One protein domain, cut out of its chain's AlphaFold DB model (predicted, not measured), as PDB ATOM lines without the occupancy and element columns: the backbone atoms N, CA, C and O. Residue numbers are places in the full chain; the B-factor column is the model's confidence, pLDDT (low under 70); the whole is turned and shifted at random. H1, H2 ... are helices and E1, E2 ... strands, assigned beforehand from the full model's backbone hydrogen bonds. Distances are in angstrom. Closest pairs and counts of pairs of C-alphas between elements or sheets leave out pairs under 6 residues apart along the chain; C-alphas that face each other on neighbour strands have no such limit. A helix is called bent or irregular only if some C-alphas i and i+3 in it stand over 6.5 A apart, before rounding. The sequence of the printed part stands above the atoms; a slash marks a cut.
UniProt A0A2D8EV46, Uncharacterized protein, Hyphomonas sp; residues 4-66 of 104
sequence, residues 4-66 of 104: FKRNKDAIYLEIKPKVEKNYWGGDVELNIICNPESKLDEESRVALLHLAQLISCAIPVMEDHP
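This is residues 4 to 66 of the 104 residues of an uncharacterized protein of Hyphomonas sp (UniProt A0A2D8EV46). A long, narrow hairpin of two antiparallel strands, E1 and E2, has one long helix, H1, folded back alongside it, and the two are joined at one end by the stretch of residues 34 to 41. The contact is partial: residues 49 to 59 of H1 come near the strands, while residues 60 to 66, of which 60 to 64 belong to H1, stand free. The printed part has 63 residues, with the named elements E1, E2, H1 in that order, and its class is mixed, helices and strands. It is loose, with a radius of gyration of the C-alphas of 14.6 A, and flat, spanning 41 by 29 by 12 A.

E1, residues 12 to 20, is 24.8 A long and begins at C-alpha 12 (239.989, 249.336, 251.806). E2, residues 23 to 33, is 25.8 A long and bends by 76 degrees at residue 26. H1, residues 42 to 64, is 33.0 A long and ends at C-alpha 64 (219.427, 246.386, 265.195).

E1 and E2 form a hairpin with a tight link of 2 residues, their directions at 154 degrees. N 14 and O 31 are within hydrogen-bond range at 2.9 A, as are N 33 and O 12 at 2.8 A. The closest C-alphas of E2 and H1 are those of Ile 32 and Ala 52, 7.2 A apart. Those of E1 and H1 are Leu 13 and Ala 52, 7.3 A apart. H1 has a kink of 27 degrees near residue 58; it is neither bent nor irregular, but only just: C-alphas 56 and 59 are 6.2 A apart. In H1, 17 of 19 O i to N i+4 pairs are within hydrogen-bond range.

The two C-alphas farthest apart, those of Lys 21 and Asp 41, are 43.8 A apart. The printed part has no cut, and the link from E2 to H1, 8 residues, is short. The mean pLDDT of the printed part is 91.2; residues 4 to 5 are under 70.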
ATOM      1  N   PHE A   4     248.137 247.301 248.726       60.22
ATOM      2  CA  PHE A   4     248.954 248.515 248.665       60.22
ATOM      3  C   PHE A   4     249.540 248.882 247.290       60.22
ATOM      4  O   PHE A   4     250.008 250.005 247.119       60.22
ATOM      5  N   LYS A   5     249.511 247.984 246.293       64.88
ATOM      6  CA  LYS A   5     249.960 248.296 244.923       64.88
ATOM      7  C   LYS A   5     248.937 249.102 244.108       64.88
ATOM      8  O   LYS A   5     249.294 249.579 243.038       64.88
ATOM      9  N   ARG A   6     247.681 249.228 244.565       71.44
ATOM     10  CA  ARG A   6     246.599 249.888 243.806       71.44
ATOM     11  C   ARG A   6     246.588 251.410 243.980       71.44
ATOM     12  O   ARG A   6     246.772 252.124 243.004       71.44
ATOM     13  N   ASN A   7     246.363 251.904 245.195       86.44
ATOM     14  CA  ASN A   7     246.390 253.330 245.527       86.44
ATOM     15  C   ASN A   7     246.776 253.474 247.008       86.44
ATOM     16  O   ASN A   7     246.161 252.839 247.860       86.44
ATOM     17  N   LYS A   8     247.800 254.280 247.313       90.44
ATOM     18  CA  LYS A   8     248.275 254.471 248.691       90.44
ATOM     19  C   LYS A   8     247.344 255.354 249.525       90.44
ATOM     20  O   LYS A   8     247.361 255.240 250.740       90.44
ATOM     21  N   ASP A   9     246.502 256.160 248.889       92.94
ATOM     22  CA  ASP A   9     245.566 257.062 249.574       92.94
ATOM     23  C   ASP A   9     244.166 256.452 249.741       92.94
ATOM     24  O   ASP A   9     243.260 257.083 250.279       92.94
ATOM     25  N   ALA A  10     243.967 255.216 249.276       90.75
ATOM     26  CA  ALA A  10     242.708 254.508 249.442       90.75
ATOM     27  C   ALA A  10     242.599 253.864 250.833       90.75
ATOM     28  O   ALA A  10     243.572 253.331 251.370       90.75
ATOM     29  N   ILE A  11     241.373 253.835 251.356       91.62
ATOM     30  CA  ILE A  11     240.984 252.949 252.454       91.62
ATOM     31  C   ILE A  11     240.230 251.769 251.856       91.62
ATOM     32  O   ILE A  11     239.300 251.949 251.070       91.62
ATOM     33  N   TYR A  12     240.642 250.563 252.231       91.25
ATOM     34  CA  TYR A  12     239.989 249.336 251.806       91.25
ATOM     35  C   TYR A  12     239.158 248.786 252.958       91.25
ATOM     36  O   TYR A  12     239.675 248.578 254.054       91.25
ATOM     37  N   LEU A  13     237.877 248.550 252.692       91.75
ATOM     38  CA  LEU A  13     237.005 247.773 253.560       91.75
ATOM     39  C   LEU A  13     237.007 246.336 253.047       91.75
ATOM     40  O   LEU A  13     236.600 246.079 251.914       91.75
ATOM     41  N   GLU A  14     237.503 245.415 253.860       92.19
ATOM     42  CA  GLU A  14     237.488 243.988 253.564       92.19
ATOM     43  C   GLU A  14     236.408 243.321 254.417       92.19
ATOM     44  O   GLU A  14     236.479 243.336 255.642       92.19
ATOM     45  N   ILE A  15     235.409 242.736 253.752       92.25
ATOM     46  CA  ILE A  15     234.376 241.913 254.386       92.25
ATOM     47  C   ILE A  15     234.810 240.453 254.257       92.25
ATOM     48  O   ILE A  15     234.906 239.923 253.148       92.25
ATOM     49  N   LYS A  16     235.059 239.801 255.390       92.88
ATOM     50  CA  LYS A  16     235.411 238.384 255.491       92.88
ATOM     51  C   LYS A  16     234.210 237.604 256.021       92.88
ATOM     52  O   LYS A  16     234.000 237.571 257.234       92.88
ATOM     53  N   PRO A  17     233.409 236.977 255.147       93.50
ATOM     54  CA  PRO A  17     232.293 236.167 255.604       93.50
ATOM     55  C   PRO A  17     232.800 234.909 256.307       93.50
ATOM     56  O   PRO A  17     233.779 234.292 255.873       93.50
ATOM     57  N   LYS A  18     232.096 234.478 257.354       92.50
ATOM     58  CA  LYS A  18     232.228 233.105 257.841       92.50
ATOM     59  C   LYS A  18     231.430 232.196 256.913       92.50
ATOM     60  O   LYS A  18     230.220 232.354 256.746       92.50
ATOM     61  N   VAL A  19     232.133 231.262 256.283       93.88
ATOM     62  CA  VAL A  19     231.565 230.341 255.297       93.88
ATOM     63  C   VAL A  19     231.693 228.916 255.808       93.88
ATOM     64  O   VAL A  19     232.782 228.466 256.163       93.88
ATOM     65  N   GLU A  20     230.582 228.191 255.786       91.75
ATOM     66  CA  GLU A  20     230.529 226.761 256.052       91.75
ATOM     67  C   GLU A  20     230.202 226.022 254.754       91.75
ATOM     68  O   GLU A  20     229.112 226.146 254.189       91.75
ATOM     69  N   LYS A  21     231.164 225.235 254.257       90.19
ATOM     70  CA  LYS A  21     231.101 224.593 252.933       90.19
ATOM     71  C   LYS A  21     230.877 225.636 251.827       90.19
ATOM     72  O   LYS A  21     231.810 226.340 251.468       90.19
ATOM     73  N   ASN A  22     229.648 225.734 251.317       89.69
ATOM     74  CA  ASN A  22     229.242 226.629 250.227       89.69
ATOM     75  C   ASN A  22     228.162 227.631 250.670       89.69
ATOM     76  O   ASN A  22     227.491 228.225 249.829       89.69
ATOM     77  N   TYR A  23     227.948 227.776 251.979       85.50
ATOM     78  CA  TYR A  23     226.931 228.643 252.556       85.50
ATOM     79  C   TYR A  23     227.584 229.681 253.465       85.50
ATOM     80  O   TYR A  23     228.460 229.351 254.264       85.50
ATOM     81  N   TRP A  24     227.158 230.935 253.344       89.19
ATOM     82  CA  TRP A  24     227.536 231.992 254.273       89.19
ATOM     83  C   TRP A  24     226.331 232.288 255.170       89.19
ATOM     84  O   TRP A  24     225.213 232.446 254.681       89.19
ATOM     85  N   GLY A  25     226.554 232.296 256.482       80.94
ATOM     86  CA  GLY A  25     225.485 232.321 257.485       80.94
ATOM     87  C   GLY A  25     225.047 233.708 257.946       80.94
ATOM     88  O   GLY A  25     224.363 233.803 258.955       80.94
ATOM     89  N   GLY A  26     225.462 234.777 257.261       82.56
ATOM     90  CA  GLY A  26     225.239 236.161 257.706       82.56
ATOM     91  C   GLY A  26     226.407 236.747 258.503       82.56
ATOM     92  O   GLY A  26     226.672 237.938 258.407       82.56
ATOM     93  N   ASP A  27     227.168 235.901 259.199       87.31
ATOM     94  CA  ASP A  27     228.334 236.309 259.983       87.31
ATOM     95  C   ASP A  27     229.473 236.868 259.117       87.31
ATOM     96  O   ASP A  27     229.964 236.205 258.193       87.31
ATOM     97  N   VAL A  28     229.974 238.048 259.489       90.62
ATOM     98  CA  VAL A  28     231.113 238.700 258.830       90.62
ATOM     99  C   VAL A  28     232.113 239.276 259.835       90.62
ATOM    100  O   VAL A  28     231.748 239.794 260.885       90.62
ATOM    101  N   GLU A  29     233.397 239.208 259.492       91.94
ATOM    102  CA  GLU A  29     234.459 240.042 260.063       91.94
ATOM    103  C   GLU A  29     234.722 241.200 259.093       91.94
ATOM    104  O   GLU A  29     234.791 240.988 257.880       91.94
ATOM    105  N   LEU A  30     234.873 242.422 259.606       92.88
ATOM    106  CA  LEU A  30     235.157 243.599 258.791       92.88
ATOM    107  C   LEU A  30     236.513 244.201 259.164       92.88
ATOM    108  O   LEU A  30     236.726 244.593 260.309       92.88
ATOM    109  N   ASN A  31     237.393 244.340 258.173       94.19
ATOM    110  CA  ASN A  31     238.704 244.960 258.335       94.19
ATOM    111  C   ASN A  31     238.763 246.303 257.603       94.19
ATOM    112  O   ASN A  31     238.399 246.405 256.431       94.19
ATOM    113  N   ILE A  32     239.284 247.326 258.286       94.44
ATOM    114  CA  ILE A  32     239.623 248.621 257.687       94.44
ATOM    115  C   ILE A  32     241.132 248.647 257.451       94.44
ATOM    116  O   ILE A  32     241.919 248.617 258.396       94.44
ATOM    117  N   ILE A  33     241.541 248.693 256.187       92.88
ATOM    118  CA  ILE A  33     242.942 248.590 255.781       92.88
ATOM    119  C   ILE A  33     243.384 249.924 255.178       92.88
ATOM    120  O   ILE A  33     242.869 250.362 254.146       92.88
ATOM    121  N   CYS A  34     244.377 250.547 255.810       91.31
ATOM    122  CA  CYS A  34     245.007 251.788 255.362       91.31
ATOM    123  C   CYS A  34     246.471 251.538 254.983       91.31
ATOM    124  O   CYS A  34     247.118 250.647 255.537       91.31
ATOM    125  N   ASN A  35     247.013 252.334 254.058       90.62
ATOM    126  CA  ASN A  35     248.432 252.273 253.720       90.62
ATOM    127  C   ASN A  35     249.239 253.237 254.612       90.62
ATOM    128  O   ASN A  35     248.916 254.427 254.637       90.62
ATOM    129  N   PRO A  36     250.296 252.775 255.305       87.00
ATOM    130  CA  PRO A  36     251.171 253.659 256.080       87.00
ATOM    131  C   PRO A  36     251.925 254.681 255.214       87.00
ATOM    132  O   PRO A  36     252.363 255.704 255.722       87.00
ATOM    133  N   GLU A  37     252.060 254.430 253.910       90.50
ATOM    134  CA  GLU A  37     252.720 255.317 252.946       90.50
ATOM    135  C   GLU A  37     251.737 256.246 252.203       90.50
ATOM    136  O   GLU A  37     252.037 256.708 251.094       90.50
ATOM    137  N   SER A  38     250.538 256.474 252.751       91.62
ATOM    138  CA  SER A  38     249.610 257.474 252.206       91.62
ATOM    139  C   SER A  38     250.248 258.865 252.217       91.62
ATOM    140  O   SER A  38     251.000 259.218 253.124       91.62
ATOM    141  N   LYS A  39     249.943 259.656 251.187       94.56
ATOM    142  CA  LYS A  39     250.371 261.051 251.047       94.56
ATOM    143  C   LYS A  39     249.336 262.048 251.573       94.56
ATOM    144  O   LYS A  39     249.576 263.249 251.475       94.56
ATOM    145  N   LEU A  40     248.196 261.571 252.075       95.81
ATOM    146  CA  LEU A  40     247.188 262.422 252.697       95.81
ATOM    147  C   LEU A  40     247.772 263.098 253.938       95.81
ATOM    148  O   LEU A  40     248.493 262.471 254.718       95.81
ATOM    149  N   ASP A  41     247.424 264.367 254.130       96.75
ATOM    150  CA  ASP A  41     247.654 265.037 255.401       96.75
ATOM    151  C   ASP A  41     246.824 264.374 256.516       96.75
ATOM    152  O   ASP A  41     245.897 263.592 256.269       96.75
ATOM    153  N   GLU A  42     247.185 264.658 257.765       94.00
ATOM    154  CA  GLU A  42     246.576 264.011 258.924       94.00
ATOM    155  C   GLU A  42     245.063 264.241 259.003       94.00
ATOM    156  O   GLU A  42     244.324 263.287 259.256       94.00
ATOM    157  N   GLU A  43     244.604 265.463 258.738       97.00
ATOM    158  CA  GLU A  43     243.189 265.829 258.796       97.00
ATOM    159  C   GLU A  43     242.391 265.040 257.755       97.00
ATOM    160  O   GLU A  43     241.432 264.341 258.097       97.00
ATOM    161  N   SER A  44     242.844 265.056 256.499       96.62
ATOM    162  CA  SER A  44     242.225 264.298 255.408       96.62
ATOM    163  C   SER A  44     242.204 262.793 255.691       96.62
ATOM    164  O   SER A  44     241.204 262.114 255.436       96.62
ATOM    165  N   ARG A  45     243.296 262.250 256.245       94.25
ATOM    166  CA  ARG A  45     243.405 260.825 256.582       94.25
ATOM    167  C   ARG A  45     242.434 260.434 257.695       94.25
ATOM    168  O   ARG A  45     241.781 259.396 257.588       94.25
ATOM    169  N   VAL A  46     242.329 261.246 258.746       94.56
ATOM    170  CA  VAL A  46     241.394 261.023 259.859       94.56
ATOM    171  C   VAL A  46     239.951 261.119 259.371       94.56
ATOM    172  O   VAL A  46     239.152 260.238 259.685       94.56
ATOM    173  N   ALA A  47     239.625 262.120 258.552       96.69
ATOM    174  CA  ALA A  47     238.289 262.281 257.989       96.69
ATOM    175  C   ALA A  47     237.876 261.079 257.121       96.69
ATOM    176  O   ALA A  47     236.772 260.549 257.271       96.69
ATOM    177  N   LEU A  48     238.770 260.597 256.251       95.44
ATOM    178  CA  LEU A  48     238.492 259.439 255.401       95.44
ATOM    179  C   LEU A  48     238.362 258.144 256.219       95.44
ATOM    180  O   LEU A  48     237.487 257.324 255.940       95.44
ATOM    181  N   LEU A  49     239.192 257.971 257.254       95.69
ATOM    182  CA  LEU A  49     239.093 256.837 258.175       95.69
ATOM    183  C   LEU A  49     237.774 256.855 258.947       95.69
ATOM    184  O   LEU A  49     237.118 255.821 259.061       95.69
ATOM    185  N   HIS A  50     237.359 258.024 259.427       96.38
ATOM    186  CA  HIS A  50     236.086 258.184 260.113       96.38
ATOM    187  C   HIS A  50     234.906 257.823 259.202       96.38
ATOM    188  O   HIS A  50     234.007 257.092 259.613       96.38
ATOM    189  N   LEU A  51     234.942 258.235 257.930       96.12
ATOM    190  CA  LEU A  51     233.946 257.812 256.944       96.12
ATOM    191  C   LEU A  51     233.911 256.282 256.782       96.12
ATOM    192  O   LEU A  51     232.833 255.690 256.766       96.12
ATOM    193  N   ALA A  52     235.072 255.627 256.696       95.94
ATOM    194  CA  ALA A  52     235.154 254.170 256.596       95.94
ATOM    195  C   ALA A  52     234.569 253.467 257.837       95.94
ATOM    196  O   ALA A  52     233.872 252.460 257.705       95.94
ATOM    197  N   GLN A  53     234.787 254.023 259.033       95.88
ATOM    198  CA  GLN A  53     234.172 253.547 260.275       95.88
ATOM    199  C   GLN A  53     232.648 253.720 260.263       95.88
ATOM    200  O   GLN A  53     231.936 252.790 260.623       95.88
ATOM    201  N   LEU A  54     232.127 254.854 259.787       96.00
ATOM    202  CA  LEU A  54     230.679 255.063 259.662       96.00
ATOM    203  C   LEU A  54     230.034 254.052 258.704       96.00
ATOM    204  O   LEU A  54     228.996 253.478 259.025       96.00
ATOM    205  N   ILE A  55     230.668 253.789 257.555       94.31
ATOM    206  CA  ILE A  55     230.218 252.751 256.613       94.31
ATOM    207  C   ILE A  55     230.225 251.375 257.293       94.31
ATOM    208  O   ILE A  55     229.286 250.602 257.131       94.31
ATOM    209  N   SER A  56     231.254 251.090 258.092       93.56
ATOM    210  CA  SER A  56     231.378 249.845 258.859       93.56
ATOM    211  C   SER A  56     230.245 249.670 259.875       93.56
ATOM    212  O   SER A  56     229.655 248.596 259.972       93.56
ATOM    213  N   CYS A  57     229.891 250.741 260.590       93.56
ATOM    214  CA  CYS A  57     228.792 250.758 261.554       93.56
ATOM    215  C   CYS A  57     227.413 250.557 260.914       93.56
ATOM    216  O   CYS A  57     226.475 250.198 261.621       93.56
ATOM    217  N   ALA A  58     227.266 250.748 259.600       92.44
ATOM    218  CA  ALA A  58     225.991 250.510 258.934       92.44
ATOM    219  C   ALA A  58     225.524 249.052 259.079       92.44
ATOM    220  O   ALA A  58     224.324 248.823 259.154       92.44
ATOM    221  N   ILE A  59     226.445 248.081 259.163       90.56
ATOM    222  CA  ILE A  59     226.112 246.654 259.305       90.56
ATOM    223  C   ILE A  59     225.327 246.385 260.603       90.56
ATOM    224  O   ILE A  59     224.155 246.024 260.496       90.56
ATOM    225  N   PRO A  60     225.882 246.623 261.810       91.56
ATOM    226  CA  PRO A  60     225.143 246.382 263.052       91.56
ATOM    227  C   PRO A  60     223.909 247.283 263.185       91.56
ATOM    228  O   PRO A  60     222.883 246.850 263.691       91.56
ATOM    229  N   VAL A  61     223.950 248.517 262.668       94.56
ATOM    230  CA  VAL A  61     222.769 249.397 262.675       94.56
ATOM    231  C   VAL A  61     221.623 248.809 261.848       94.56
ATOM    232  O   VAL A  61     220.468 248.902 262.252       94.56
ATOM    233  N   MET A  62     221.911 248.199 260.696       93.81
ATOM    234  CA  MET A  62     220.895 247.517 259.890       93.81
ATOM    235  C   MET A  62     220.331 246.273 260.585       93.81
ATOM    236  O   MET A  62     219.147 245.987 260.410       93.81
ATOM    237  N   GLU A  63     221.149 245.561 261.362       89.94
ATOM    238  CA  GLU A  63     220.716 244.411 262.165       89.94
ATOM    239  C   GLU A  63     219.794 244.845 263.310       89.94
ATOM    240  O   GLU A  63     218.685 244.325 263.446       89.94
ATOM    241  N   ASP A  64     220.206 245.858 264.075       95.38
ATOM    242  CA  ASP A  64     219.427 246.386 265.195       95.38
ATOM    243  C   ASP A  64     218.152 247.092 264.720       95.38
ATOM    244  O   ASP A  64     217.152 247.154 265.443       95.38
ATOM    245  N   HIS A  65     218.178 247.713 263.536       96.31
ATOM    246  CA  HIS A  65     217.104 248.561 263.015       96.31
ATOM    247  C   HIS A  65     216.713 248.140 261.582       96.31
ATOM    248  O   HIS A  65     217.058 248.823 260.611       96.31
ATOM    249  N   PRO A  66     215.890 247.083 261.412       93.44
ATOM    250  CA  PRO A  66     215.582 246.496 260.097       93.44
ATOM    251  C   PRO A  66     214.956 247.458 259.073       93.44
ATOM    252  O   PRO A  66     215.088 247.281 257.862       93.44
TER     253      PRO A  66